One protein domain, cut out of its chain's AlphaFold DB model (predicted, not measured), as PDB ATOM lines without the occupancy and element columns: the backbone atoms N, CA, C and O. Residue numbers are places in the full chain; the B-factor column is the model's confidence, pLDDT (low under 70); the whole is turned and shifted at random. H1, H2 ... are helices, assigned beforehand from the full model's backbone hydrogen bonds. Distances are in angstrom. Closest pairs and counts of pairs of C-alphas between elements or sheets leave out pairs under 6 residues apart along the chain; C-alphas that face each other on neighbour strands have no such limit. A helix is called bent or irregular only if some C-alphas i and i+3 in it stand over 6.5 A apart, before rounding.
ATOM      1  N   GLU A  73      38.721  -5.826  30.214       74.88
ATOM      2  CA  GLU A  73      38.772  -7.134  30.880       74.88
ATOM      3  C   GLU A  73      37.514  -7.978  30.657       74.88
ATOM      4  O   GLU A  73      37.588  -9.173  30.361       74.88
ATOM      5  N   LEU A  74      36.343  -7.345  30.708       76.69
ATOM      6  CA  LEU A  74      35.062  -8.004  30.480       76.69
ATOM      7  C   LEU A  74      34.960  -8.563  29.056       76.69
ATOM      8  O   LEU A  74      34.406  -9.644  28.865       76.69
ATOM      9  N   VAL A  75      35.539  -7.876  28.065       82.00
ATOM     10  CA  VAL A  75      35.619  -8.377  26.684       82.00
ATOM     11  C   VAL A  75      36.493  -9.633  26.596       82.00
ATOM     12  O   VAL A  75      36.060 -10.614  25.987       82.00
ATOM     13  N   PHE A  76      37.670  -9.653  27.240       82.19
ATOM     14  CA  PHE A  76      38.532 -10.847  27.286       82.19
ATOM     15  C   PHE A  76      37.832 -12.029  27.953       82.19
ATOM     16  O   PHE A  76      37.781 -13.129  27.390       82.19
ATOM     17  N   LEU A  77      37.246 -11.798  29.129       77.19
ATOM     18  CA  LEU A  77      36.551 -12.828  29.894       77.19
ATOM     19  C   LEU A  77      35.343 -13.377  29.135       77.19
ATOM     20  O   LEU A  77      35.147 -14.593  29.067       77.19
ATOM     21  N   LEU A  78      34.566 -12.496  28.505       82.06
ATOM     22  CA  LEU A  78      33.433 -12.899  27.691       82.06
ATOM     23  C   LEU A  78      33.876 -13.788  26.528       82.06
ATOM     24  O   LEU A  78      33.326 -14.873  26.356       82.06
ATOM     25  N   PHE A  79      34.845 -13.358  25.717       85.81
ATOM     26  CA  PHE A  79      35.271 -14.155  24.567       85.81
ATOM     27  C   PHE A  79      35.920 -15.475  24.979       85.81
ATOM     28  O   PHE A  79      35.751 -16.467  24.268       85.81
ATOM     29  N   ALA A  80      36.603 -15.528  26.126       79.44
ATOM     30  CA  ALA A  80      37.097 -16.779  26.696       79.44
ATOM     31  C   ALA A  80      35.942 -17.720  27.067       79.44
ATOM     32  O   ALA A  80      35.921 -18.875  26.641       79.44
ATOM     33  N   PHE A  81      34.927 -17.226  27.780       76.06
ATOM     34  CA  PHE A  81      33.745 -18.026  28.111       76.06
ATOM     35  C   PHE A  81      33.008 -18.510  26.854       76.06
ATOM     36  O   PHE A  81      32.658 -19.687  26.734       76.06
ATOM     37  N   LEU A  82      32.826 -17.623  25.875       81.81
ATOM     38  CA  LEU A  82      32.186 -17.962  24.611       81.81
ATOM     39  C   LEU A  82      33.002 -18.959  23.787       81.81
ATOM     40  O   LEU A  82      32.404 -19.797  23.116       81.81
ATOM     41  N   PHE A  83      34.336 -18.917  23.853       85.38
ATOM     42  CA  PHE A  83      35.192 -19.925  23.232       85.38
ATOM     43  C   PHE A  83      34.881 -21.321  23.779       85.38
ATOM     44  O   PHE A  83      34.621 -22.235  22.995       85.38
ATOM     45  N   PHE A  84      34.835 -21.488  25.105       77.31
ATOM     46  CA  PHE A  84      34.518 -22.779  25.725       77.31
ATOM     47  C   PHE A  84      33.087 -23.229  25.438       77.31
ATOM     48  O   PHE A  84      32.868 -24.396  25.107       77.31
ATOM     49  N   LEU A  85      32.119 -22.311  25.493       74.50
ATOM     50  CA  LEU A  85      30.728 -22.602  25.143       74.50
ATOM     51  C   LEU A  85      30.612 -23.081  23.688       74.50
ATOM     52  O   LEU A  85      29.941 -24.076  23.408       74.50
ATOM     53  N   LEU A  86      31.286 -22.395  22.762       83.62
ATOM     54  CA  LEU A  86      31.266 -22.721  21.341       83.62
ATOM     55  C   LEU A  86      32.015 -24.026  21.049       83.62
ATOM     56  O   LEU A  86      31.526 -24.840  20.266       83.62
ATOM     57  N   LEU A  87      33.158 -24.264  21.697       81.44
ATOM     58  CA  LEU A  87      33.900 -25.523  21.622       81.44
ATOM     59  C   LEU A  87      33.007 -26.686  22.048       81.44
ATOM     60  O   LEU A  87      32.832 -27.658  21.314       81.44
ATOM     61  N   PHE A  88      32.388 -26.550  23.215       71.75
ATOM     62  CA  PHE A  88      31.525 -27.565  23.784       71.75
ATOM     63  C   PHE A  88      30.274 -27.816  22.923       71.75
ATOM     64  O   PHE A  88      29.923 -28.964  22.636       71.75
ATOM     65  N   SER A  89      29.646 -26.746  22.428       76.31
ATOM     66  CA  SER A  89      28.541 -26.821  21.468       76.31
ATOM     67  C   SER A  89      28.941 -27.610  20.215       76.31
ATOM     68  O   SER A  89      28.226 -28.530  19.812       76.31
ATOM     69  N   ASN A  90      30.123 -27.339  19.652       85.19
ATOM     70  CA  ASN A  90      30.637 -28.054  18.482       85.19
ATOM     71  C   ASN A  90      30.925 -29.538  18.753       85.19
ATOM     72  O   ASN A  90      30.689 -30.360  17.869       85.19
ATOM     73  N   VAL A  91      31.358 -29.914  19.961       80.12
ATOM     74  CA  VAL A  91      31.502 -31.331  20.347       80.12
ATOM     75  C   VAL A  91      30.144 -32.036  20.332       80.12
ATOM     76  O   VAL A  91      29.993 -33.097  19.726       80.12
ATOM     77  N   VAL A  92      29.132 -31.445  20.974       72.00
ATOM     78  CA  VAL A  92      27.804 -32.064  21.139       72.00
ATOM     79  C   VAL A  92      27.035 -32.113  19.820       72.00
ATOM     80  O   VAL A  92      26.516 -33.167  19.434       72.00
ATOM     81  N   VAL A  93      26.960 -30.978  19.121       73.94
ATOM     82  CA  VAL A  93      26.291 -30.860  17.819       73.94
ATOM     83  C   VAL A  93      27.025 -31.704  16.785       73.94
ATOM     84  O   VAL A  93      26.382 -32.490  16.087       73.94
ATOM     85  N   GLY A  94      28.358 -31.616  16.743       81.50
ATOM     86  CA  GLY A  94      29.200 -32.407  15.852       81.50
ATOM     87  C   GLY A  94      29.010 -33.904  16.070       81.50
ATOM     88  O   GLY A  94      28.753 -34.625  15.112       81.50
ATOM     89  N   PHE A  95      29.014 -34.382  17.320       80.88
ATOM     90  CA  PHE A  95      28.767 -35.793  17.624       80.88
ATOM     91  C   PHE A  95      27.385 -36.259  17.141       80.88
ATOM     92  O   PHE A  95      27.257 -37.296  16.483       80.88
ATOM     93  N   SER A  96      26.334 -35.487  17.437       74.81
ATOM     94  CA  SER A  96      24.975 -35.834  17.016       74.81
ATOM     95  C   SER A  96      24.819 -35.813  15.493       74.81
ATOM     96  O   SER A  96      24.124 -36.669  14.941       74.81
ATOM     97  N   ASN A  97      25.434 -34.850  14.807       82.75
ATOM     98  CA  ASN A  97      25.294 -34.712  13.363       82.75
ATOM     99  C   ASN A  97      26.150 -35.728  12.592       82.75
ATOM    100  O   ASN A  97      25.682 -36.307  11.615       82.75
ATOM    101  N   LEU A  98      27.375 -35.993  13.050       84.50
ATOM    102  CA  LEU A  98      28.290 -36.931  12.400       84.50
ATOM    103  C   LEU A  98      27.854 -38.386  12.587       84.50
ATOM    104  O   LEU A  98      27.843 -39.123  11.609       84.50
ATOM    105  N   PHE A  99      27.473 -38.804  13.802       81.69
ATOM    106  CA  PHE A  99      27.297 -40.233  14.122       81.69
ATOM    107  C   PHE A  99      25.838 -40.694  14.243       81.69
ATOM    108  O   PHE A  99      25.541 -41.867  14.018       81.69
ATOM    109  N   ARG A 100      24.900 -39.799  14.593       73.00
ATOM    110  CA  ARG A 100      23.480 -40.158  14.811       73.00
ATOM    111  C   ARG A 100      22.541 -39.718  13.691       73.00
ATOM    112  O   ARG A 100      21.378 -40.124  13.684       73.00
ATOM    113  N   ASN A 101      22.996 -38.871  12.771       79.31
ATOM    114  CA  ASN A 101      22.139 -38.373  11.707       79.31
ATOM    115  C   ASN A 101      21.869 -39.477  10.668       79.31
ATOM    116  O   ASN A 101      22.800 -40.042  10.093       79.31
ATOM    117  N   ARG A 102      20.585 -39.748  10.388       80.12
ATOM    118  CA  ARG A 102      20.156 -40.708   9.353       80.12
ATOM    119  C   ARG A 102      20.712 -40.346   7.978       80.12
ATOM    120  O   ARG A 102      21.008 -41.232   7.188       80.12
ATOM    121  N   GLU A 103      20.876 -39.053   7.701       84.94
ATOM    122  CA  GLU A 103      21.482 -38.591   6.454       84.94
ATOM    123  C   GLU A 103      22.947 -39.024   6.352       84.94
ATOM    124  O   GLU A 103      23.337 -39.545   5.321       84.94
ATOM    125  N   ALA A 104      23.746 -38.881   7.416       85.50
ATOM    126  CA  ALA A 104      25.148 -39.305   7.399       85.50
ATOM    127  C   ALA A 104      25.271 -40.820   7.163       85.50
ATOM    128  O   ALA A 104      26.094 -41.253   6.363       85.50
ATOM    129  N   GLN A 105      24.399 -41.613   7.796       86.94
ATOM    130  CA  GLN A 105      24.324 -43.061   7.578       86.94
ATOM    131  C   GLN A 105      23.919 -43.403   6.139       86.94
ATOM    132  O   GLN A 105      24.512 -44.285   5.530       86.94
ATOM    133  N   HIS A 106      22.954 -42.679   5.569       89.06
ATOM    134  CA  HIS A 106      22.531 -42.881   4.187       89.06
ATOM    135  C   HIS A 106      23.607 -42.463   3.173       89.06
ATOM    136  O   HIS A 106      23.869 -43.194   2.223       89.06
ATOM    137  N   LEU A 107      24.289 -41.335   3.389       89.75
ATOM    138  CA  LEU A 107      25.378 -40.874   2.521       89.75
ATOM    139  C   LEU A 107      26.539 -41.875   2.477       89.75
ATOM    140  O   LEU A 107      27.162 -42.014   1.432       89.75
ATOM    141  N   LEU A 108      26.796 -42.597   3.573       87.81
ATOM    142  CA  LEU A 108      27.803 -43.665   3.621       87.81
ATOM    143  C   LEU A 108      27.411 -44.917   2.822       87.81
ATOM    144  O   LEU A 108      28.284 -45.720   2.513       87.81
ATOM    145  N   THR A 109      26.128 -45.094   2.486       89.75
ATOM    146  CA  THR A 109      25.679 -46.171   1.578       89.75
ATOM    147  C   THR A 109      25.794 -45.790   0.102       89.75
ATOM    148  O   THR A 109      25.693 -46.653  -0.766       89.75
ATOM    149  N   LEU A 110      26.004 -44.504  -0.192       90.06
ATOM    150  CA  LEU A 110      26.219 -44.000  -1.545       90.06
ATOM    151  C   LEU A 110      27.712 -44.071  -1.908       90.06
ATOM    152  O   LEU A 110      28.553 -44.054  -1.008       90.06
ATOM    153  N   PRO A 111      28.073 -44.087  -3.208       88.88
ATOM    154  CA  PRO A 111      29.465 -44.089  -3.671       88.88
ATOM    155  C   PRO A 111      30.133 -42.707  -3.495       88.88
ATOM    156  O   PRO A 111      30.656 -42.114  -4.436       88.88
ATOM    157  N   LEU A 112      30.078 -42.156  -2.281       88.06
ATOM    158  CA  LEU A 112      30.685 -40.893  -1.878       88.06
ATOM    159  C   LEU A 112      31.864 -41.177  -0.946       88.06
ATOM    160  O   LEU A 112      31.769 -41.995  -0.034       88.06
ATOM    161  N   SER A 113      32.980 -40.472  -1.137       89.81
ATOM    162  CA  SER A 113      34.135 -40.628  -0.251       89.81
ATOM    163  C   SER A 113      33.830 -40.123   1.163       89.81
ATOM    164  O   SER A 113      33.211 -39.068   1.343       89.81
ATOM    165  N   SER A 114      34.332 -40.834   2.177       88.00
ATOM    166  CA  SER A 114      34.187 -40.459   3.591       88.00
ATOM    167  C   SER A 114      34.714 -39.052   3.888       88.00
ATOM    168  O   SER A 114      34.165 -38.361   4.743       88.00
ATOM    169  N   ASP A 115      35.727 -38.591   3.145       90.06
ATOM    170  CA  ASP A 115      36.244 -37.222   3.235       90.06
ATOM    171  C   ASP A 115      35.214 -36.183   2.773       90.06
ATOM    172  O   ASP A 115      35.026 -35.165   3.435       90.06
ATOM    173  N   SER A 116      34.498 -36.434   1.672       90.56
ATOM    174  CA  SER A 116      33.468 -35.508   1.173       90.56
ATOM    175  C   SER A 116      32.277 -35.427   2.127       90.56
ATOM    176  O   SER A 116      31.761 -34.336   2.381       90.56
ATOM    177  N   ILE A 117      31.881 -36.568   2.700       91.69
ATOM    178  CA  ILE A 117      30.811 -36.650   3.704       91.69
ATOM    179  C   ILE A 117      31.226 -35.901   4.973       91.69
ATOM    180  O   ILE A 117      30.457 -35.078   5.473       91.69
ATOM    181  N   PHE A 118      32.448 -36.136   5.464       93.00
ATOM    182  CA  PHE A 118      32.977 -35.450   6.640       93.00
ATOM    183  C   PHE A 118      33.024 -33.935   6.434       93.00
ATOM    184  O   PHE A 118      32.514 -33.203   7.275       93.00
ATOM    185  N   ARG A 119      33.566 -33.452   5.309       93.12
ATOM    186  CA  ARG A 119      33.648 -32.011   5.013       93.12
ATOM    187  C   ARG A 119      32.270 -31.347   4.979       93.12
ATOM    188  O   ARG A 119      32.098 -30.276   5.553       93.12
ATOM    189  N   TRP A 120      31.278 -31.987   4.354       92.00
ATOM    190  CA  TRP A 120      29.898 -31.490   4.360       92.00
ATOM    191  C   TRP A 120      29.332 -31.423   5.784       92.00
ATOM    192  O   TRP A 120      28.845 -30.379   6.216       92.00
ATOM    193  N   LYS A 121      29.448 -32.521   6.540       91.06
ATOM    194  CA  LYS A 121      28.923 -32.600   7.908       91.06
ATOM    195  C   LYS A 121      29.664 -31.678   8.876       91.06
ATOM    196  O   LYS A 121      29.046 -31.181   9.815       91.06
ATOM    197  N   PHE A 122      30.941 -31.397   8.636       93.12
ATOM    198  CA  PHE A 122      31.725 -30.401   9.360       93.12
ATOM    199  C   PHE A 122      31.176 -28.985   9.133       93.12
ATOM    200  O   PHE A 122      30.885 -28.286  10.104       93.12
ATOM    201  N   ILE A 123      30.959 -28.587   7.872       92.75
ATOM    202  CA  ILE A 123      30.386 -27.273   7.525       92.75
ATOM    203  C   ILE A 123      28.989 -27.122   8.137       92.75
ATOM    204  O   ILE A 123      28.706 -26.129   8.806       92.75
ATOM    205  N   GLU A 124      28.131 -28.129   7.964       89.56
ATOM    206  CA  GLU A 124      26.777 -28.127   8.519       89.56
ATOM    207  C   GLU A 124      26.796 -27.999  10.050       89.56
ATOM    208  O   GLU A 124      26.085 -27.167  10.611       89.56
ATOM    209  N   SER A 125      27.646 -28.774  10.731       88.81
ATOM    210  CA  SER A 125      27.758 -28.722  12.195       88.81
ATOM    211  C   SER A 125      28.277 -27.371  12.679       88.81
ATOM    212  O   SER A 125      27.752 -26.846  13.654       88.81
ATOM    213  N   THR A 126      29.241 -26.777  11.969       91.75
ATOM    214  CA  THR A 126      29.803 -25.457  12.296       91.75
ATOM    215  C   THR A 126      28.733 -24.367  12.218       91.75
ATOM    216  O   THR A 126      28.608 -23.550  13.130       91.75
ATOM    217  N   ILE A 127      27.906 -24.371  11.166       90.69
ATOM    218  CA  ILE A 127      26.806 -23.405  11.003       90.69
ATOM    219  C   ILE A 127      25.748 -23.602  12.102       90.69
ATOM    220  O   ILE A 127      25.313 -22.639  12.734       90.69
ATOM    221  N   ILE A 128      25.361 -24.851  12.384       83.00
ATOM    222  CA  ILE A 128      24.347 -25.168  13.405       83.00
ATOM    223  C   ILE A 128      24.851 -24.884  14.830       83.00
ATOM    224  O   ILE A 128      24.052 -24.544  15.701       83.00
ATOM    225  N   ALA A 129      26.148 -24.999  15.103       83.44
ATOM    226  CA  ALA A 129      26.699 -24.708  16.425       83.44
ATOM    227  C   ALA A 129      26.904 -23.203  16.676       83.44
ATOM    228  O   ALA A 129      26.891 -22.779  17.832       83.44
ATOM    229  N   SER A 130      27.083 -22.398  15.622       89.88
ATOM    230  CA  SER A 130      27.495 -20.989  15.725       89.88
ATOM    231  C   SER A 130      26.366 -19.954  15.639       89.88
ATOM    232  O   SER A 130      26.580 -18.816  16.055       89.88
ATOM    233  N   TRP A 131      25.160 -20.301  15.167       85.00
ATOM    234  CA  TRP A 131      24.084 -19.304  14.992       85.00
ATOM    235  C   TRP A 131      23.696 -18.585  16.297       85.00
ATOM    236  O   TRP A 131      23.524 -17.368  16.297       85.00
ATOM    237  N   ALA A 132      23.602 -19.306  17.420       77.00
ATOM    238  CA  ALA A 132      23.253 -18.717  18.717       77.00
ATOM    239  C   ALA A 132      24.379 -17.824  19.263       77.00
ATOM    240  O   ALA A 132      24.121 -16.793  19.877       77.00
ATOM    241  N   PHE A 133      25.632 -18.195  18.988       85.88
ATOM    242  CA  PHE A 133      26.797 -17.379  19.314       85.88
ATOM    243  C   PHE A 133      26.780 -16.054  18.534       85.88
ATOM    244  O   PHE A 133      26.979 -14.998  19.130       85.88
ATOM    245  N   LEU A 134      26.458 -16.085  17.235       88.25
ATOM    246  CA  LEU A 134      26.336 -14.871  16.418       88.25
ATOM    247  C   LEU A 134      25.224 -13.943  16.914       88.25
ATOM    248  O   LEU A 134      25.428 -12.731  16.951       88.25
ATOM    249  N   LEU A 135      24.084 -14.499  17.338       84.25
ATOM    250  CA  LEU A 135      22.992 -13.714  17.919       84.25
ATOM    251  C   LEU A 135      23.429 -12.943  19.169       84.25
ATOM    252  O   LEU A 135      23.002 -11.811  19.348       84.25
ATOM    253  N   LEU A 136      24.299 -13.508  20.004       84.00
ATOM    254  CA  LEU A 136      24.778 -12.834  21.211       84.00
ATOM    255  C   LEU A 136      25.908 -11.831  20.925       84.00
ATOM    256  O   LEU A 136      25.902 -10.718  21.447       84.00
ATOM    257  N   VAL A 137      26.887 -12.219  20.105       88.75
ATOM    258  CA  VAL A 137      28.128 -11.451  19.899       88.75
ATOM    259  C   VAL A 137      27.937 -10.256  18.974       88.75
ATOM    260  O   VAL A 137      28.523  -9.202  19.215       88.75
ATOM    261  N   ALA A 138      27.107 -10.388  17.937       89.12
ATOM    262  CA  ALA A 138      26.854  -9.298  16.998       89.12
ATOM    263  C   ALA A 138      26.301  -8.025  17.678       89.12
ATOM    264  O   ALA A 138      26.931  -6.977  17.532       89.12
ATOM    265  N   PRO A 139      25.193  -8.063  18.452       90.56
ATOM    266  CA  PRO A 139      24.665  -6.863  19.104       90.56
ATOM    267  C   PRO A 139      25.611  -6.300  20.164       90.56
ATOM    268  O   PRO A 139      25.673  -5.086  20.335       90.56
ATOM    269  N   LEU A 140      26.382  -7.148  20.849       88.06
ATOM    270  CA  LEU A 140      27.382  -6.679  21.798       88.06
ATOM    271  C   LEU A 140      28.486  -5.877  21.108       88.06
ATOM    272  O   LEU A 140      28.846  -4.812  21.592       88.06
ATOM    273  N   LEU A 141      29.041  -6.374  20.002       88.56
ATOM    274  CA  LEU A 141      30.127  -5.682  19.306       88.56
ATOM    275  C   LEU A 141      29.647  -4.407  18.617       88.56
ATOM    276  O   LEU A 141      30.383  -3.424  18.581       88.56
ATOM    277  N   VAL A 142      28.399  -4.394  18.146       89.31
ATOM    278  CA  VAL A 142      27.745  -3.165  17.691       89.31
ATOM    279  C   VAL A 142      27.642  -2.165  18.845       89.31
ATOM    280  O   VAL A 142      28.084  -1.027  18.696       89.31
ATOM    281  N   ALA A 143      27.146  -2.590  20.011       88.62
ATOM    282  CA  ALA A 143      27.055  -1.746  21.201       88.62
ATOM    283  C   ALA A 143      28.426  -1.246  21.685       88.62
ATOM    284  O   ALA A 143      28.549  -0.080  22.054       88.62
ATOM    285  N   TYR A 144      29.444  -2.107  21.643       85.81
ATOM    286  CA  TYR A 144      30.828  -1.795  21.992       85.81
ATOM    287  C   TYR A 144      31.425  -0.748  21.047       85.81
ATOM    288  O   TYR A 144      32.023   0.221  21.504       85.81
ATOM    289  N   GLY A 145      31.197  -0.893  19.737       86.06
ATOM    290  CA  GLY A 145      31.615   0.094  18.743       86.06
ATOM    291  C   GLY A 145      30.919   1.446  18.925       86.06
ATOM    292  O   GLY A 145      31.581   2.473  18.896       86.06
ATOM    293  N   ILE A 146      29.600   1.453  19.172       85.88
ATOM    294  CA  ILE A 146      28.816   2.692  19.364       85.88
ATOM    295  C   ILE A 146      29.194   3.408  20.667       85.88
ATOM    296  O   ILE A 146      29.159   4.632  20.739       85.88
ATOM    297  N   HIS A 147      29.516   2.655  21.720       81.88
ATOM    298  CA  HIS A 147      29.821   3.222  23.029       81.88
ATOM    299  C   HIS A 147      31.120   4.043  23.043       81.88
ATOM    300  O   HIS A 147      31.229   4.983  23.829       81.88
ATOM    301  N   GLN A 148      32.074   3.741  22.157       74.31
ATOM    302  CA  GLN A 148      33.363   4.425  22.119       74.31
ATOM    303  C   GLN A 148      33.461   5.455  20.969       74.31
ATOM    304  O   GLN A 148      33.334   5.086  19.804       74.31
ATOM    305  N   PRO A 149      33.823   6.726  21.245       63.34
ATOM    306  CA  PRO A 149      33.855   7.808  20.244       63.34
ATOM    307  C   PRO A 149      34.840   7.642  19.069       63.34
ATOM    308  O   PRO A 149      34.760   8.391  18.101       63.34
ATOM    309  N   ARG A 150      35.806   6.714  19.153       64.12
ATOM    310  CA  ARG A 150      36.903   6.540  18.173       64.12
ATOM    311  C   ARG A 150      36.694   5.386  17.182       64.12
ATOM    312  O   ARG A 150      37.576   5.117  16.369       64.12
ATOM    313  N   ALA A 151      35.561   4.685  17.236       69.25
ATOM    314  CA  ALA A 151      35.302   3.567  16.332       69.25
ATOM    315  C   ALA A 151      35.067   4.063  14.891       69.25
ATOM    316  O   ALA A 151      34.035   4.651  14.575       69.25
ATOM    317  N   SER A 152      36.032   3.823  14.000       79.31
ATOM    318  CA  SER A 152      35.883   4.108  12.567       79.31
ATOM    319  C   SER A 152      34.975   3.081  11.876       79.31
ATOM    320  O   SER A 152      34.829   1.950  12.339       79.31
ATOM    321  N   TRP A 153      34.399   3.435  10.720       82.88
ATOM    322  CA  TRP A 153      33.502   2.550   9.960       82.88
ATOM    323  C   TRP A 153      34.140   1.197   9.583       82.88
ATOM    324  O   TRP A 153      33.441   0.188   9.499       82.88
ATOM    325  N   HIS A 154      35.469   1.156   9.423       85.25
ATOM    326  CA  HIS A 154      36.234  -0.057   9.122       85.25
ATOM    327  C   HIS A 154      36.091  -1.144  10.198       85.25
ATOM    328  O   HIS A 154      36.153  -2.329   9.872       85.25
ATOM    329  N   PHE A 155      35.877  -0.759  11.462       86.38
ATOM    330  CA  PHE A 155      35.666  -1.699  12.565       86.38
ATOM    331  C   PHE A 155      34.487  -2.631  12.261       86.38
ATOM    332  O   PHE A 155      34.652  -3.847  12.231       86.38
ATOM    333  N   TYR A 156      33.330  -2.065  11.907       87.62
ATOM    334  CA  TYR A 156      32.107  -2.828  11.648       87.62
ATOM    335  C   TYR A 156      32.214  -3.780  10.449       87.62
ATOM    336  O   TYR A 156      31.521  -4.796  10.419       87.62
ATOM    337  N   LEU A 157      33.082  -3.485   9.477       87.31
ATOM    338  CA  LEU A 157      33.304  -4.344   8.312       87.31
ATOM    339  C   LEU A 157      34.282  -5.488   8.610       87.31
ATOM    340  O   LEU A 157      34.097  -6.604   8.120       87.31
ATOM    341  N   LEU A 158      35.299  -5.239   9.438       86.19
ATOM    342  CA  LEU A 158      36.298  -6.245   9.794       86.19
ATOM    343  C   LEU A 158      35.817  -7.201  10.890       86.19
ATOM    344  O   LEU A 158      36.172  -8.380  10.893       86.19
ATOM    345  N   THR A 159      34.991  -6.717  11.818       88.69
ATOM    346  CA  THR A 159      34.463  -7.519  12.925       88.69
ATOM    347  C   THR A 159      33.819  -8.841  12.460       88.69
ATOM    348  O   THR A 159      34.180  -9.885  13.007       88.69
ATOM    349  N   PRO A 160      32.956  -8.882  11.422       90.56
ATOM    350  CA  PRO A 160      32.440 -10.136  10.865       90.56
ATOM    351  C   PRO A 160      33.520 -11.115  10.385       90.56
ATOM    352  O   PRO A 160      33.367 -12.326  10.560       90.56
ATOM    353  N   VAL A 161      34.614 -10.617   9.800       91.56
ATOM    354  CA  VAL A 161      35.734 -11.448   9.324       91.56
ATOM    355  C   VAL A 161      36.453 -12.091  10.508       91.56
ATOM    356  O   VAL A 161      36.638 -13.309  10.528       91.56
ATOM    357  N   LEU A 162      36.782 -11.297  11.531       91.94
ATOM    358  CA  LEU A 162      37.406 -11.777  12.768       91.94
ATOM    359  C   LEU A 162      36.554 -12.842  13.465       91.94
ATOM    360  O   LEU A 162      37.054 -13.907  13.827       91.94
ATOM    361  N   ILE A 163      35.251 -12.588  13.596       93.12
ATOM    362  CA  ILE A 163      34.308 -13.538  14.194       93.12
ATOM    363  C   ILE A 163      34.234 -14.831  13.372       93.12
ATOM    364  O   ILE A 163      34.217 -15.922  13.942       93.12
ATOM    365  N   SER A 164      34.218 -14.732  12.042       92.69
ATOM    366  CA  SER A 164      34.167 -15.907  11.161       92.69
ATOM    367  C   SER A 164      35.401 -16.796  11.330       92.69
ATOM    368  O   SER A 164      35.268 -18.015  11.442       92.69
ATOM    369  N   LEU A 165      36.594 -16.198  11.424       94.25
ATOM    370  CA  LEU A 165      37.831 -16.926  11.723       94.25
ATOM    371  C   LEU A 165      37.794 -17.546  13.124       94.25
ATOM    372  O   LEU A 165      38.182 -18.702  13.299       94.25
ATOM    373  N   PHE A 166      37.277 -16.810  14.111       94.38
ATOM    374  CA  PHE A 166      37.165 -17.293  15.485       94.38
ATOM    375  C   PHE A 166      36.261 -18.511  15.606       94.38
ATOM    376  O   PHE A 166      36.608 -19.429  16.337       94.38
ATOM    377  N   ILE A 167      35.139 -18.556  14.885       95.06
ATOM    378  CA  ILE A 167      34.186 -19.674  14.946       95.06
ATOM    379  C   ILE A 167      34.805 -20.988  14.443       95.06
ATOM    380  O   ILE A 167      34.473 -22.061  14.952       95.06
ATOM    381  N   LEU A 168      35.711 -20.925  13.462       94.62
ATOM    382  CA  LEU A 168      36.278 -22.113  12.819       94.62
ATOM    383  C   LEU A 168      37.207 -22.913  13.742       94.62
ATOM    384  O   LEU A 168      37.173 -24.141  13.715       94.62
ATOM    385  N   LEU A 169      38.002 -22.254  14.588       92.25
ATOM    386  CA  LEU A 169      38.936 -22.930  15.501       92.25
ATOM    387  C   LEU A 169      38.248 -23.878  16.510       92.25
ATOM    388  O   LEU A 169      38.557 -25.073  16.496       92.25
ATOM    389  N   PRO A 170      37.289 -23.430  17.347       92.12
ATOM    390  CA  PRO A 170      36.556 -24.316  18.244       92.12
ATOM    391  C   PRO A 170      35.704 -25.340  17.485       92.12
ATOM    392  O   PRO A 170      35.470 -26.426  18.010       92.12
ATOM    393  N   ALA A 171      35.281 -25.058  16.246       93.62
ATOM    394  CA  ALA A 171      34.595 -26.047  15.417       93.62
ATOM    395  C   ALA A 171      35.510 -27.211  15.011       93.62
ATOM    396  O   ALA A 171      35.114 -28.373  15.136       93.62
ATOM    397  N   ILE A 172      36.746 -26.923  14.585       93.44
ATOM    398  CA  ILE A 172      37.744 -27.947  14.236       93.44
ATOM    399  C   ILE A 172      38.089 -28.793  15.463       93.44
ATOM    400  O   ILE A 172      37.960 -30.021  15.420       93.44
ATOM    401  N   ILE A 173      38.455 -28.141  16.573       88.62
ATOM    402  CA  ILE A 173      38.808 -28.827  17.824       88.62
ATOM    403  C   ILE A 173      37.613 -29.653  18.321       88.62
ATOM    404  O   ILE A 173      37.767 -30.826  18.663       88.62
ATOM    405  N   GLY A 174      36.405 -29.085  18.292       84.88
ATOM    406  CA  GLY A 174      35.181 -29.760  18.716       84.88
ATOM    407  C   GLY A 174      34.851 -30.999  17.881       84.88
ATOM    408  O   GLY A 174      34.486 -32.038  18.432       84.88
ATOM    409  N   CYS A 175      35.045 -30.947  16.561       88.62
ATOM    410  CA  CYS A 175      34.866 -32.109  15.690       88.62
ATOM    411  C   CYS A 175      35.919 -33.198  15.911       88.62
ATOM    412  O   CYS A 175      35.577 -34.382  15.905       88.62
ATOM    413  N   TRP A 176      37.182 -32.839  16.149       87.94
ATOM    414  CA  TRP A 176      38.211 -33.825  16.496       87.94
ATOM    415  C   TRP A 176      37.932 -34.495  17.832       87.94
ATOM    416  O   TRP A 176      37.974 -35.724  17.909       87.94
ATOM    417  N   LEU A 177      37.553 -33.718  18.846       80.56
ATOM    418  CA  LEU A 177      37.091 -34.251  20.124       80.56
ATOM    419  C   LEU A 177      35.892 -35.184  19.920       80.56
ATOM    420  O   LEU A 177      35.919 -36.303  20.419       80.56
ATOM    421  N   ALA A 178      34.897 -34.811  19.109       81.50
ATOM    422  CA  ALA A 178      33.753 -35.673  18.809       81.50
ATOM    423  C   ALA A 178      34.155 -37.004  18.138       81.50
ATOM    424  O   ALA A 178      33.609 -38.051  18.487       81.50
ATOM    425  N   ILE A 179      35.125 -36.995  17.213       84.12
ATOM    426  CA  ILE A 179      35.664 -38.216  16.586       84.12
ATOM    427  C   ILE A 179      36.408 -39.075  17.612       84.12
ATOM    428  O   ILE A 179      36.191 -40.287  17.671       84.12
ATOM    429  N   VAL A 180      37.272 -38.468  18.431       79.00
ATOM    430  CA  VAL A 180      38.009 -39.166  19.495       79.00
ATOM    431  C   VAL A 180      37.037 -39.798  20.486       79.00
ATOM    432  O   VAL A 180      37.212 -40.964  20.846       79.00
ATOM    433  N   MET A 181      35.983 -39.066  20.856       70.69
ATOM    434  CA  MET A 181      34.900 -39.541  21.710       70.69
ATOM    435  C   MET A 181      34.166 -40.720  21.080       70.69
ATOM    436  O   MET A 181      34.041 -41.760  21.714       70.69
ATOM    437  N   ALA A 182      33.743 -40.620  19.821       74.31
ATOM    438  CA  ALA A 182      33.062 -41.720  19.140       74.31
ATOM    439  C   ALA A 182      33.940 -42.974  19.013       74.31
ATOM    440  O   ALA A 182      33.459 -44.094  19.193       74.31
ATOM    441  N   ARG A 183      35.243 -42.798  18.766       74.31
ATOM    442  CA  ARG A 183      36.192 -43.908  18.643       74.31
ATOM    443  C   ARG A 183      36.439 -44.606  19.984       74.31
ATOM    444  O   ARG A 183      36.292 -45.824  20.072       74.31
ATOM    445  N   HIS A 184      36.775 -43.856  21.036       62.66
ATOM    446  CA  HIS A 184      37.288 -44.431  22.291       62.66
ATOM    447  C   HIS A 184      36.261 -44.526  23.426       62.66
ATOM    448  O   HIS A 184      36.378 -45.409  24.280       62.66
ATOM    449  N   LEU A 185      35.261 -43.643  23.469       55.19
ATOM    450  CA  LEU A 185      34.283 -43.617  24.553       55.19
ATOM    451  C   LEU A 185      33.060 -44.464  24.187       55.19
ATOM    452  O   LEU A 185      32.129 -44.017  23.520       55.19
ATOM    453  N   ASP A 186      33.043 -45.704  24.686       56.16
ATOM    454  CA  ASP A 186      31.818 -46.502  24.750       56.16
ATOM    455  C   ASP A 186      30.729 -45.707  25.491       56.16
ATOM    456  O   ASP A 186      31.010 -45.025  26.481       56.16
ATOM    457  N   ARG A 187      29.464 -45.854  25.076       52.50
ATOM    458  CA  ARG A 187      28.286 -45.202  25.690       52.50
ATOM    459  C   ARG A 187      28.253 -45.315  27.227       52.50
ATOM    460  O   ARG A 187      27.737 -44.425  27.896       52.50
ATOM    461  N   ARG A 188      28.839 -46.391  27.771       50.53
ATOM    462  CA  ARG A 188      29.023 -46.671  29.204       50.53
ATOM    463  C   ARG A 188      30.109 -45.799  29.859       50.53
ATOM    464  O   ARG A 188      29.874 -45.263  30.933       50.53
ATOM    465  N   ARG A 189      31.265 -45.622  29.209       50.19
ATOM    466  CA  ARG A 189      32.419 -44.856  29.722       50.19
ATOM    467  C   ARG A 189      32.209 -43.355  29.616       50.19
ATOM    468  O   ARG A 189      32.648 -42.628  30.490       50.19
ATOM    469  N   LEU A 190      31.503 -42.900  28.581       51.06
ATOM    470  CA  LEU A 190      31.222 -41.480  28.365       51.06
ATOM    471  C   LEU A 190      30.313 -40.923  29.466       51.06
ATOM    472  O   LEU A 190      30.633 -39.898  30.045       51.06
ATOM    473  N   ILE A 191      29.240 -41.633  29.832       50.47
ATOM    474  CA  ILE A 191      28.347 -41.217  30.929       50.47
ATOM    475  C   ILE A 191      29.075 -41.271  32.280       50.47
ATOM    476  O   ILE A 191      28.958 -40.346  33.079       50.47
ATOM    477  N   ILE A 192      29.852 -42.334  32.514       49.34
ATOM    478  CA  ILE A 192      30.520 -42.587  33.796       49.34
ATOM    479  C   ILE A 192      31.761 -41.709  34.003       49.34
ATOM    480  O   ILE A 192      32.052 -41.392  35.144       49.34
ATOM    481  N   LEU A 193      32.479 -41.292  32.952       48.22
ATOM    482  CA  LEU A 193      33.636 -40.389  33.064       48.22
ATOM    483  C   LEU A 193      33.248 -38.917  32.897       48.22
ATOM    484  O   LEU A 193      33.836 -38.069  33.561       48.22
ATOM    485  N   ALA A 194      32.266 -38.584  32.048       51.00
ATOM    486  CA  ALA A 194      31.895 -37.190  31.804       51.00
ATOM    487  C   ALA A 194      31.178 -36.553  32.997       51.00
ATOM    488  O   ALA A 194      31.444 -35.399  33.285       51.00
ATOM    489  N   PHE A 195      30.307 -37.277  33.712       50.94
ATOM    490  CA  PHE A 195      29.614 -36.727  34.887       50.94
ATOM    491  C   PHE A 195      30.584 -36.343  36.022       50.94
ATOM    492  O   PHE A 195      30.549 -35.193  36.454       50.94
ATOM    493  N   PRO A 196      31.495 -37.233  36.472       48.03
ATOM    494  CA  PRO A 196      32.474 -36.880  37.491       48.03
ATOM    495  C   PRO A 196      33.516 -35.882  37.000       48.03
ATOM    496  O   PRO A 196      33.767 -34.931  37.716       48.03
ATOM    497  N   SER A 197      34.068 -36.017  35.785       47.84
ATOM    498  CA  SER A 197      35.020 -35.013  35.273       47.84
ATOM    499  C   SER A 197      34.382 -33.634  35.124       47.84
ATOM    500  O   SER A 197      35.018 -32.638  35.446       47.84
ATOM    501  N   PHE A 198      33.113 -33.560  34.716       51.22
ATOM    502  CA  PHE A 198      32.363 -32.311  34.679       51.22
ATOM    503  C   PHE A 198      32.163 -31.739  36.085       51.22
ATOM    504  O   PHE A 198      32.460 -30.570  36.300       51.22
ATOM    505  N   ILE A 199      31.736 -32.553  37.057       49.97
ATOM    506  CA  ILE A 199      31.607 -32.119  38.457       49.97
ATOM    507  C   ILE A 199      32.950 -31.656  39.013       49.97
ATOM    508  O   ILE A 199      32.992 -30.622  39.664       49.97
ATOM    509  N   THR A 200      34.048 -32.360  38.742       47.03
ATOM    510  CA  THR A 200      35.377 -31.957  39.204       47.03
ATOM    511  C   THR A 200      35.841 -30.669  38.538       47.03
ATOM    512  O   THR A 200      36.377 -29.811  39.222       47.03
ATOM    513  N   VAL A 201      35.616 -30.486  37.236       49.69
ATOM    514  CA  VAL A 201      35.940 -29.223  36.557       49.69
ATOM    515  C   VAL A 201      35.109 -28.083  37.141       49.69
ATOM    516  O   VAL A 201      35.657 -27.029  37.434       49.69
ATOM    517  N   VAL A 202      33.815 -28.297  37.388       49.75
ATOM    518  CA  VAL A 202      32.940 -27.306  38.036       49.75
ATOM    519  C   VAL A 202      33.398 -27.002  39.463       49.75
ATOM    520  O   VAL A 202      33.469 -25.837  39.839       49.75
ATOM    521  N   LEU A 203      33.757 -28.021  40.244       47.59
ATOM    522  CA  LEU A 203      34.227 -27.874  41.620       47.59
ATOM    523  C   LEU A 203      35.615 -27.217  41.680       47.59
ATOM    524  O   LEU A 203      35.858 -26.382  42.541       47.59
ATOM    525  N   GLY A 204      36.501 -27.540  40.738       47.00
ATOM    526  CA  GLY A 204      37.821 -26.933  40.584       47.00
ATOM    527  C   GLY A 204      37.734 -25.473  40.146       47.00
ATOM    528  O   GLY A 204      38.410 -24.628  40.721       47.00
ATOM    529  N   ILE A 205      36.838 -25.150  39.205       49.12
ATOM    530  CA  ILE A 205      36.513 -23.764  38.842       49.12
ATOM    531  C   ILE A 205      35.932 -23.033  40.051       49.12
ATOM    532  O   ILE A 205      36.349 -21.916  40.325       49.12
ATOM    533  N   TYR A 206      35.015 -23.650  40.801       50.22
ATOM    534  CA  TYR A 206      34.451 -23.057  42.014       50.22
ATOM    535  C   TYR A 206      35.530 -22.735  43.052       50.22
ATOM    536  O   TYR A 206      35.559 -21.621  43.558       50.22
ATOM    537  N   ILE A 207      36.435 -23.676  43.332       50.88
ATOM    538  CA  ILE A 207      37.525 -23.496  44.302       50.88
ATOM    539  C   ILE A 207      38.506 -22.417  43.827       50.88
ATOM    540  O   ILE A 207      38.851 -21.528  44.598       50.88
ATOM    541  N   TYR A 208      38.888 -22.428  42.547       49.34
ATOM    542  CA  TYR A 208      39.751 -21.398  41.957       49.34
ATOM    543  C   TYR A 208      39.107 -19.998  41.991       49.34
ATOM    544  O   TYR A 208      39.783 -18.990  42.211       49.34
ATOM    545  N   MET A 209      37.785 -19.931  41.809       45.72
ATOM    546  CA  MET A 209      37.025 -18.683  41.728       45.72
ATOM    547  C   MET A 209      36.590 -18.111  43.085       45.72
ATOM    548  O   MET A 209      36.029 -17.021  43.079       45.72
ATOM    549  N   GLN A 210      36.861 -18.752  44.233       46.16
ATOM    550  CA  GLN A 210      36.532 -18.181  45.553       46.16
ATOM    551  C   GLN A 210      37.305 -16.871  45.796       46.16
ATOM    552  O   GLN A 210      38.530 -16.931  45.900       46.16
ATOM    553  N   PRO A 211      36.664 -15.686  45.874       42.50
ATOM    554  CA  PRO A 211      37.284 -14.444  46.290       42.50
ATOM    555  C   PRO A 211      37.801 -14.608  47.704       42.50
ATOM    556  O   PRO A 211      37.175 -15.218  48.567       42.50
ATOM    557  N   GLU A 212      38.976 -14.050  47.898       41.41
ATOM    558  CA  GLU A 212      39.546 -13.879  49.211       41.41
ATOM    559  C   GLU A 212      38.697 -12.843  49.949       41.41
ATOM    560  O   GLU A 212      38.419 -11.778  49.395       41.41
ATOM    561  N   VAL A 213      38.215 -13.186  51.143       41.28
ATOM    562  CA  VAL A 213      37.485 -12.246  51.997       41.28
ATOM    563  C   VAL A 213      38.499 -11.194  52.427       41.28
ATOM    564  O   VAL A 213      39.394 -11.488  53.215       41.28
ATOM    565  N   GLY A 232      43.880 -10.435  38.633       46.22
ATOM    566  CA  GLY A 232      44.789 -11.586  38.584       46.22
ATOM    567  C   GLY A 232      44.082 -12.919  38.308       46.22
ATOM    568  O   GLY A 232      44.589 -13.753  37.565       46.22
ATOM    569  N   LYS A 233      42.854 -13.099  38.815       46.81
ATOM    570  CA  LYS A 233      42.041 -14.307  38.560       46.81
ATOM    571  C   LYS A 233      41.415 -14.346  37.162       46.81
ATOM    572  O   LYS A 233      41.065 -15.422  36.679       46.81
ATOM    573  N   ALA A 234      41.307 -13.198  36.492       52.62
ATOM    574  CA  ALA A 234      40.860 -13.110  35.104       52.62
ATOM    575  C   ALA A 234      42.001 -13.350  34.093       52.62
ATOM    576  O   ALA A 234      41.724 -13.521  32.906       52.62
ATOM    577  N   GLN A 235      43.264 -13.461  34.540       57.94
ATOM    578  CA  GLN A 235      44.426 -13.706  33.666       57.94
ATOM    579  C   GLN A 235      44.308 -14.984  32.830       57.94
ATOM    580  O   GLN A 235      44.863 -15.052  31.735       57.94
ATOM    581  N   PHE A 236      43.541 -15.982  33.282       60.38
ATOM    582  CA  PHE A 236      43.247 -17.159  32.465       60.38
ATOM    583  C   PHE A 236      42.596 -16.789  31.121       60.38
ATOM    584  O   PHE A 236      42.937 -17.366  30.089       60.38
ATOM    585  N   ALA A 237      41.699 -15.797  31.106       63.97
ATOM    586  CA  ALA A 237      41.075 -15.308  29.877       63.97
ATOM    587  C   ALA A 237      42.060 -14.548  28.972       63.97
ATOM    588  O   ALA A 237      41.817 -14.407  27.772       63.97
ATOM    589  N   GLN A 238      43.182 -14.093  29.538       68.62
ATOM    590  CA  GLN A 238      44.253 -13.397  28.834       68.62
ATOM    591  C   GLN A 238      45.393 -14.316  28.388       68.62
ATOM    592  O   GLN A 238      46.441 -13.835  27.953       68.62
ATOM    593  N   TRP A 239      45.228 -15.636  28.491       70.81
ATOM    594  CA  TRP A 239      46.318 -16.548  28.180       70.81
ATOM    595  C   TRP A 239      46.718 -16.433  26.690       70.81
ATOM    596  O   TRP A 239      45.868 -16.658  25.819       70.81
ATOM    597  N   PRO A 240      47.988 -16.107  26.354       75.75
ATOM    598  CA  PRO A 240      48.367 -15.665  25.003       75.75
ATOM    599  C   PRO A 240      48.122 -16.672  23.876       75.75
ATOM    600  O   PRO A 240      48.026 -16.288  22.709       75.75
ATOM    601  N   PHE A 241      48.032 -17.962  24.207       79.81
ATOM    602  CA  PHE A 241      47.803 -19.042  23.247       79.81
ATOM    603  C   PHE A 241      46.320 -19.320  22.969       79.81
ATOM    604  O   PHE A 241      46.006 -20.176  22.140       79.81
ATOM    605  N   MET A 242      45.391 -18.635  23.642       80.12
ATOM    606  CA  MET A 242      43.964 -18.857  23.418       80.12
ATOM    607  C   MET A 242      43.441 -18.118  22.181       80.12
ATOM    608  O   MET A 242      43.678 -16.919  22.031       80.12
ATOM    609  N   PRO A 243      42.592 -18.763  21.357       88.94
ATOM    610  CA  PRO A 243      41.897 -18.078  20.268       88.94
ATOM    611  C   PRO A 243      41.045 -16.887  20.724       88.94
ATOM    612  O   PRO A 243      40.908 -15.908  19.991       88.94
ATOM    613  N   SER A 244      40.487 -16.949  21.939       88.31
ATOM    614  CA  SER A 244      39.738 -15.840  22.541       88.31
ATOM    615  C   SER A 244      40.615 -14.626  22.816       88.31
ATOM    616  O   SER A 244      40.148 -13.502  22.643       88.31
ATOM    617  N   TYR A 245      41.878 -14.838  23.194       87.25
ATOM    618  CA  TYR A 245      42.840 -13.764  23.407       87.25
ATOM    619  C   TYR A 245      43.144 -13.040  22.093       87.25
ATOM    620  O   TYR A 245      43.047 -11.817  22.042       87.25
ATOM    621  N   TRP A 246      43.411 -13.778  21.006       91.56
ATOM    622  CA  TRP A 246      43.678 -13.182  19.688       91.56
ATOM    623  C   TRP A 246      42.493 -12.364  19.168       91.56
ATOM    624  O   TRP A 246      42.687 -11.254  18.669       91.56
ATOM    625  N   LEU A 247      41.263 -12.866  19.334       92.19
ATOM    626  CA  LEU A 247      40.053 -12.125  18.968       92.19
ATOM    627  C   LEU A 247      39.893 -10.860  19.819       92.19
ATOM    628  O   LEU A 247      39.688  -9.776  19.277       92.19
ATOM    629  N   SER A 248      40.010 -10.990  21.141       90.19
ATOM    630  CA  SER A 248      39.819  -9.882  22.082       90.19
ATOM    631  C   SER A 248      40.859  -8.786  21.872       90.19
ATOM    632  O   SER A 248      40.491  -7.621  21.743       90.19
ATOM    633  N   LYS A 249      42.144  -9.149  21.737       88.88
ATOM    634  CA  LYS A 249      43.210  -8.200  21.390       88.88
ATOM    635  C   LYS A 249      42.946  -7.533  20.049       88.88
ATOM    636  O   LYS A 249      43.036  -6.316  19.971       88.88
ATOM    637  N   SER A 250      42.546  -8.289  19.025       90.06
ATOM    638  CA  SER A 250      42.217  -7.698  17.721       90.06
ATOM    639  C   SER A 250      41.116  -6.644  17.837       90.06
ATOM    640  O   SER A 250      41.263  -5.557  17.287       90.06
ATOM    641  N   VAL A 251      40.043  -6.931  18.578       89.06
ATOM    642  CA  VAL A 251      38.898  -6.021  18.759       89.06
ATOM    643  C   VAL A 251      39.267  -4.789  19.595       89.06
ATOM    644  O   VAL A 251      38.936  -3.672  19.200       89.06
ATOM    645  N   VAL A 252      39.953  -4.974  20.726       87.12
ATOM    646  CA  VAL A 252      40.306  -3.884  21.654       87.12
ATOM    647  C   VAL A 252      41.325  -2.930  21.030       87.12
ATOM    648  O   VAL A 252      41.134  -1.719  21.065       87.12
ATOM    649  N   GLU A 253      42.376  -3.458  20.408       85.56
ATOM    650  CA  GLU A 253      43.494  -2.658  19.881       85.56
ATOM    651  C   GLU A 253      43.102  -1.932  18.584       85.56
ATOM    652  O   GLU A 253      43.551  -0.813  18.328       85.56
ATOM    653  N   TRP A 254      42.161  -2.502  17.817       84.50
ATOM    654  CA  TRP A 254      41.607  -1.852  16.623       84.50
ATOM    655  C   TRP A 254      40.798  -0.625  17.028       84.50
ATOM    656  O   TRP A 254      40.814   0.396  16.343       84.50
ATOM    657  N   LYS A 255      40.112  -0.712  18.174       78.12
ATOM    658  CA  LYS A 255      39.423   0.424  18.788       78.12
ATOM    659  C   LYS A 255      40.409   1.495  19.259       78.12
ATOM    660  O   LYS A 255      40.117   2.678  19.115       78.12
ATOM    661  N   ASP A 256      41.535   1.094  19.850       76.94
ATOM    662  CA  ASP A 256      42.514   2.024  20.423       76.94
ATOM    663  C   ASP A 256      43.371   2.705  19.329       76.94
ATOM    664  O   ASP A 256      44.152   3.607  19.624       76.94
ATOM    665  N   GLY A 257      43.156   2.349  18.052       74.94
ATOM    666  CA  GLY A 257      43.808   2.941  16.879       74.94
ATOM    667  C   GLY A 257      45.114   2.248  16.486       74.94
ATOM    668  O   GLY A 257      45.765   2.653  15.523       74.94
ATOM    669  N   VAL A 258      45.490   1.176  17.190       83.56
ATOM    670  CA  VAL A 258      46.707   0.396  16.942       83.56
ATOM    671  C   VAL A 258      46.400  -0.716  15.935       83.56
ATOM    672  O   VAL A 258      46.342  -1.905  16.252       83.56
ATOM    673  N   PHE A 259      46.187  -0.323  14.678       85.19
ATOM    674  CA  PHE A 259      45.770  -1.250  13.618       85.19
ATOM    675  C   PHE A 259      46.779  -2.375  13.355       85.19
ATOM    676  O   PHE A 259      46.381  -3.494  13.038       85.19
ATOM    677  N   SER A 260      48.079  -2.104  13.505       87.31
ATOM    678  CA  SER A 260      49.146  -3.081  13.257       87.31
ATOM    679  C   SER A 260      49.010  -4.322  14.139       87.31
ATOM    680  O   SER A 260      49.081  -5.446  13.638       87.31
ATOM    681  N   LEU A 261      48.751  -4.130  15.435       86.62
ATOM    682  CA  LEU A 261      48.627  -5.223  16.396       86.62
ATOM    683  C   LEU A 261      47.372  -6.060  16.127       86.62
ATOM    684  O   LEU A 261      47.404  -7.289  16.194       86.62
ATOM    685  N   SER A 262      46.270  -5.411  15.758       88.06
ATOM    686  CA  SER A 262      45.045  -6.126  15.419       88.06
ATOM    687  C   SER A 262      45.149  -6.911  14.120       88.06
ATOM    688  O   SER A 262      44.671  -8.042  14.052       88.06
ATOM    689  N   VAL A 263      45.802  -6.358  13.092       89.81
ATOM    690  CA  VAL A 263      46.088  -7.097  11.853       89.81
ATOM    691  C   VAL A 263      47.013  -8.279  12.139       89.81
ATOM    692  O   VAL A 263      46.792  -9.362  11.599       89.81
ATOM    693  N   PHE A 264      48.006  -8.113  13.017       92.69
ATOM    694  CA  PHE A 264      48.880  -9.204  13.441       92.69
ATOM    695  C   PHE A 264      48.086 -10.358  14.070       92.69
ATOM    696  O   PHE A 264      48.188 -11.493  13.605       92.69
ATOM    697  N   TYR A 265      47.236 -10.093  15.065       90.69
ATOM    698  CA  TYR A 265      46.437 -11.153  15.692       90.69
ATOM    699  C   TYR A 265      45.383 -11.755  14.751       90.69
ATOM    700  O   TYR A 265      45.133 -12.963  14.802       90.69
ATOM    701  N   MET A 266      44.835 -10.965  13.824       90.81
ATOM    702  CA  MET A 266      43.998 -11.478  12.737       90.81
ATOM    703  C   MET A 266      44.768 -12.459  11.839       90.81
ATOM    704  O   MET A 266      44.248 -13.524  11.503       90.81
ATOM    705  N   MET A 267      46.010 -12.131  11.469       92.00
ATOM    706  CA  MET A 267      46.895 -12.992  10.675       92.00
ATOM    707  C   MET A 267      47.264 -14.275  11.430       92.00
ATOM    708  O   MET A 267      47.245 -15.357  10.843       92.00
ATOM    709  N   VAL A 268      47.529 -14.183  12.739       92.31
ATOM    710  CA  VAL A 268      47.756 -15.351  13.608       92.31
ATOM    711  C   VAL A 268      46.536 -16.273  13.592       92.31
ATOM    712  O   VAL A 268      46.676 -17.478  13.370       92.31
ATOM    713  N   MET A 269      45.331 -15.724  13.763       92.06
ATOM    714  CA  MET A 269      44.094 -16.502  13.672       92.06
ATOM    715  C   MET A 269      43.914 -17.142  12.296       92.06
ATOM    716  O   MET A 269      43.626 -18.335  12.216       92.06
ATOM    717  N   LEU A 270      44.106 -16.376  11.221       94.06
ATOM    718  CA  LEU A 270      43.978 -16.863   9.851       94.06
ATOM    719  C   LEU A 270      44.941 -18.024   9.575       94.06
ATOM    720  O   LEU A 270      44.516 -19.055   9.060       94.06
ATOM    721  N   SER A 271      46.211 -17.888   9.965       95.06
ATOM    722  CA  SER A 271      47.227 -18.934   9.808       95.06
ATOM    723  C   SER A 271      46.821 -20.232  10.515       95.06
ATOM    724  O   SER A 271      46.810 -21.302   9.904       95.06
ATOM    725  N   ASN A 272      46.373 -20.136  11.772       91.25
ATOM    726  CA  ASN A 272      45.895 -21.293  12.534       91.25
ATOM    727  C   ASN A 272      44.651 -21.933  11.899       91.25
ATOM    728  O   ASN A 272      44.573 -23.158  11.783       91.25
ATOM    729  N   VAL A 273      43.683 -21.125  11.452       94.00
ATOM    730  CA  VAL A 273      42.471 -21.609  10.773       94.00
ATOM    731  C   VAL A 273      42.820 -22.339   9.480       94.00
ATOM    732  O   VAL A 273      42.273 -23.411   9.226       94.00
ATOM    733  N   LEU A 274      43.735 -21.799   8.674       92.25
ATOM    734  CA  LEU A 274      44.168 -22.434   7.431       92.25
ATOM    735  C   LEU A 274      44.906 -23.747   7.702       92.25
ATOM    736  O   LEU A 274      44.608 -24.753   7.058       92.25
ATOM    737  N   PHE A 275      45.813 -23.770   8.680       92.25
ATOM    738  CA  PHE A 275      46.572 -24.967   9.040       92.25
ATOM    739  C   PHE A 275      45.668 -26.087   9.576       92.25
ATOM    740  O   PHE A 275      45.602 -27.178   8.998       92.25
ATOM    741  N   PHE A 276      44.915 -25.818  10.647       90.44
ATOM    742  CA  PHE A 276      44.034 -26.816  11.256       90.44
ATOM    743  C   PHE A 276      42.844 -27.158  10.354       90.44
ATOM    744  O   PHE A 276      42.424 -28.316  10.300       90.44
ATOM    745  N   GLY A 277      42.336 -26.188   9.590       89.62
ATOM    746  CA  GLY A 277      41.284 -26.395   8.596       89.62
ATOM    747  C   GLY A 277      41.741 -27.302   7.457       89.62
ATOM    748  O   GLY A 277      41.018 -28.230   7.088       89.62
ATOM    749  N   CYS A 278      42.966 -27.121   6.952       90.81
ATOM    750  CA  CYS A 278      43.562 -28.017   5.963       90.81
ATOM    751  C   CYS A 278      43.687 -29.446   6.510       90.81
ATOM    752  O   CYS A 278      43.287 -30.407   5.844       90.81
ATOM    753  N   LEU A 279      44.157 -29.601   7.753       88.62
ATOM    754  CA  LEU A 279      44.282 -30.912   8.395       88.62
ATOM    755  C   LEU A 279      42.915 -31.588   8.584       88.62
ATOM    756  O   LEU A 279      42.759 -32.773   8.274       88.62
ATOM    757  N   ALA A 280      41.904 -30.821   9.000       88.06
ATOM    758  CA  ALA A 280      40.532 -31.296   9.119       88.06
ATOM    759  C   ALA A 280      39.973 -31.768   7.766       88.06
ATOM    760  O   ALA A 280      39.413 -32.859   7.664       88.06
ATOM    761  N   PHE A 281      40.168 -30.997   6.694       88.56
ATOM    762  CA  PHE A 281      39.622 -31.326   5.375       88.56
ATOM    763  C   PHE A 281      40.362 -32.475   4.675       88.56
ATOM    764  O   PHE A 281      39.768 -33.142   3.827       88.56
ATOM    765  N   THR A 282      41.634 -32.723   4.989       86.38
ATOM    766  CA  THR A 282      42.460 -33.719   4.277       86.38
ATOM    767  C   THR A 282      42.626 -35.042   5.018       86.38
ATOM    768  O   THR A 282      42.690 -36.085   4.371       86.38
ATOM    769  N   ARG A 283      42.715 -35.034   6.356       86.00
ATOM    770  CA  ARG A 283      43.037 -36.238   7.148       86.00
ATOM    771  C   ARG A 283      41.868 -36.765   7.975       86.00
ATOM    772  O   ARG A 283      41.806 -37.970   8.223       86.00
ATOM    773  N   SER A 284      40.936 -35.912   8.405       88.06
ATOM    774  CA  SER A 284      39.910 -36.311   9.379       88.06
ATOM    775  C   SER A 284      38.841 -37.265   8.845       88.06
ATOM    776  O   SER A 284      38.269 -38.003   9.648       88.06
ATOM    777  N   GLY A 285      38.596 -37.343   7.532       86.62
ATOM    778  CA  GLY A 285      37.568 -38.242   6.990       86.62
ATOM    779  C   GLY A 285      37.887 -39.731   7.166       86.62
ATOM    780  O   GLY A 285      36.979 -40.528   7.412       86.62
ATOM    781  N   ARG A 286      39.173 -40.114   7.176       87.31
ATOM    782  CA  ARG A 286      39.608 -41.487   7.516       87.31
ATOM    783  C   ARG A 286      39.283 -41.847   8.968       87.31
ATOM    784  O   ARG A 286      38.750 -42.922   9.245       87.31
ATOM    785  N   PHE A 287      39.570 -40.933   9.895       87.12
ATOM    786  CA  PHE A 287      39.269 -41.120  11.316       87.12
ATOM    787  C   PHE A 287      37.763 -41.119  11.584       87.12
ATOM    788  O   PHE A 287      37.293 -41.910  12.399       87.12
ATOM    789  N   PHE A 288      37.005 -40.288  10.863       90.31
ATOM    790  CA  PHE A 288      35.546 -40.278  10.906       90.31
ATOM    791  C   PHE A 288      34.956 -41.630  10.493       90.31
ATOM    792  O   PHE A 288      34.138 -42.177  11.231       90.31
ATOM    793  N   TYR A 289      35.401 -42.203   9.369       89.12
ATOM    794  CA  TYR A 289      34.915 -43.506   8.909       89.12
ATOM    795  C   TYR A 289      35.179 -44.614   9.939       89.12
ATOM    796  O   TYR A 289      34.261 -45.342  10.310       89.12
ATOM    797  N   SER A 290      36.406 -44.678  10.469       86.81
ATOM    798  CA  SER A 290      36.775 -45.643  11.514       86.81
ATOM    799  C   SER A 290      35.952 -45.465  12.798       86.81
ATOM    800  O   SER A 290      35.494 -46.446  13.381       86.81
ATOM    801  N   ALA A 291      35.710 -44.225  13.231       85.50
ATOM    802  CA  ALA A 291      34.882 -43.946  14.403       85.50
ATOM    803  C   ALA A 291      33.402 -44.315  14.173       85.50
ATOM    804  O   ALA A 291      32.735 -44.846  15.069       85.50
ATOM    805  N   MET A 292      32.884 -44.083  12.963       83.88
ATOM    806  CA  MET A 292      31.516 -44.438  12.592       83.88
ATOM    807  C   MET A 292      31.321 -45.956  12.572       83.88
ATOM    808  O   MET A 292      30.371 -46.447  13.184       83.88
ATOM    809  N   SER A 293      32.241 -46.712  11.963       84.12
ATOM    810  CA  SER A 293      32.165 -48.177  11.944       84.12
ATOM    811  C   SER A 293      32.189 -48.765  13.356       84.12
ATOM    812  O   SER A 293      31.397 -49.653  13.653       84.12
ATOM    813  N   THR A 294      33.017 -48.219  14.261       77.56
ATOM    814  CA  THR A 294      33.029 -48.642  15.675       77.56
ATOM    815  C   THR A 294      31.761 -48.269  16.432       77.56
ATOM    816  O   THR A 294      31.381 -48.952  17.374       77.56
ATOM    817  N   THR A 295      31.094 -47.176  16.059       73.44
ATOM    818  CA  THR A 295      29.861 -46.748  16.732       73.44
ATOM    819  C   THR A 295      28.676 -47.612  16.309       73.44
ATOM    820  O   THR A 295      27.853 -47.964  17.151       73.44
ATOM    821  N   LEU A 296      28.610 -47.986  15.028       73.94
ATOM    822  CA  LEU A 296      27.549 -48.828  14.471       73.94
ATOM    823  C   LEU A 296      27.692 -50.310  14.844       73.94
ATOM    824  O   LEU A 296      26.681 -50.994  14.960       73.94
ATOM    825  N   SER A 297      28.912 -50.806  15.074       70.12
ATOM    826  CA  SER A 297      29.146 -52.198  15.488       70.12
ATOM    827  C   SER A 297      28.831 -52.479  16.966       70.12
ATOM    828  O   SER A 297      28.827 -53.633  17.392       70.12
ATOM    829  N   ARG A 298      28.551 -51.445  17.771       63.97
ATOM    830  CA  ARG A 298      28.240 -51.578  19.204       63.97
ATOM    831  C   ARG A 298      26.754 -51.926  19.415       63.97
ATOM    832  O   ARG A 298      25.876 -51.131  19.093       63.97
ATOM    833  N   GLY A 299      26.481 -53.100  19.997       50.12
ATOM    834  CA  GLY A 299      25.135 -53.616  20.302       50.12
ATOM    835  C   GLY A 299      24.352 -52.869  21.401       50.12
ATOM    836  O   GLY A 299      24.806 -51.885  21.984       50.12
ATOM    837  N   ASN A 300      23.123 -53.320  21.683       46.66
ATOM    838  CA  ASN A 300      22.195 -52.659  22.608       46.66
ATOM    839  C   ASN A 300      22.419 -53.135  24.062       46.66
ATOM    840  O   ASN A 300      22.033 -54.237  24.429       46.66
ATOM    841  N   TYR A 301      23.040 -52.296  24.896       46.66
ATOM    842  CA  TYR A 301      23.710 -52.715  26.143       46.66
ATOM    843  C   TYR A 301      23.009 -52.336  27.468       46.66
ATOM    844  O   TYR A 301      23.640 -52.372  28.525       46.66
ATOM    845  N   LEU A 302      21.731 -51.942  27.438       40.41
ATOM    846  CA  LEU A 302      20.989 -51.442  28.614       40.41
ATOM    847  C   LEU A 302      20.479 -52.518  29.587       40.41
ATOM    848  O   LEU A 302      19.903 -52.155  30.609       40.41
TER     849      LEU A 302
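Overview. This is residues 73 to 213 and 232 to 302 of the 812 residues of an uncharacterized protein of Planctomycetaceae bacterium (UniProt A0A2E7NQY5). The longest helix, H8, bends, and its arm H8a runs beside H4 in an up-and-down bundle of H1, H3b, H4, H7 and H8a, each running against the one before it in the chain, with H4 in the middle. H2 and H8b lie at one end, and from that end H5 folds back as a separate arm, of which residues 195 to 207 stand free. The printed part has 212 residues with eight named helices, H1 to H8 in chain order, and no named strand: all helix. It is compact, with a radius of gyration of the C-alphas of 19.6 A, and flat, spanning 61 by 49 by 26 A.

Arrangement. By its hydrogen bonds H8, residues 259 to 296, was assigned as one helix, but it is bent, C-alphas 282 and 285 being 7.2 A apart; its arms H8a, residues 259 to 282, and H8b, residues 285 to 296, stand at a steep tilt of 57 degrees. H8a, with residues 259 to 269 alone, touches H7, residues 243 to 256, in a hairpin at a shallow tilt of 26 degrees; the closest C-alphas, of Ser 250 and Ser 262, are 4.0 A apart. H4, residues 153 to 184, touches H8b with residues 179 to 183 alone, closest at the C-alphas of Arg 183 and Ala 291, 4.4 A. The hub is H1, residues 73 to 99; it touches H4 at a steep tilt of 45 degrees, the same way, closest at the C-alphas of Val 91 and Gly 174, 4.3 A. H3, residues 114 to 147, likewise assigned as one helix by its hydrogen bonds, is bent, C-alphas 129 and 132 being 7.3 A apart, into H3a, residues 114 to 129, and H3b, residues 132 to 147. H3b and H4 form a hairpin, closest at the C-alphas of Val 142 and Tyr 156, 7.5 A. H2, residues 102 to 107, and H1 only just touch, only at the corner, with 3 pairs of C-alphas within 8 A. H6, residues 235 to 238, touches H1, closest at the C-alphas of Leu 77 and Ala 237, 5.2 A. H5, residues 187 to 209, is close to H4 but not clearly touching, 7.8 A between the C-alphas of Met 181 and Leu 190. Every O i to N i+4 pair is within hydrogen-bond range in H1, H2, H3a, H7, H8a and H8b, against 10 of 12 in H3b, 22 of 28 in H4 and 17 of 19 in H5; H6 is too short for such a pair.

Along the chain. H4 measures 48.7 A, H1 38.8 A, H8a 33.9 A and H5 32.2 A. C-alpha 73 is at (38.772, -7.134, 30.880) and C-alpha 296 at (27.549, -48.828, 14.471).

Size, cuts and confidence. Residues 214 to 231 are not printed, with 15.3 A between C-alphas 213 and 232. Of the links printed whole, none is long. Low confidence, under 70, covers residues 149 to 151, 184 to 213, 232 to 238 and 298 to 302.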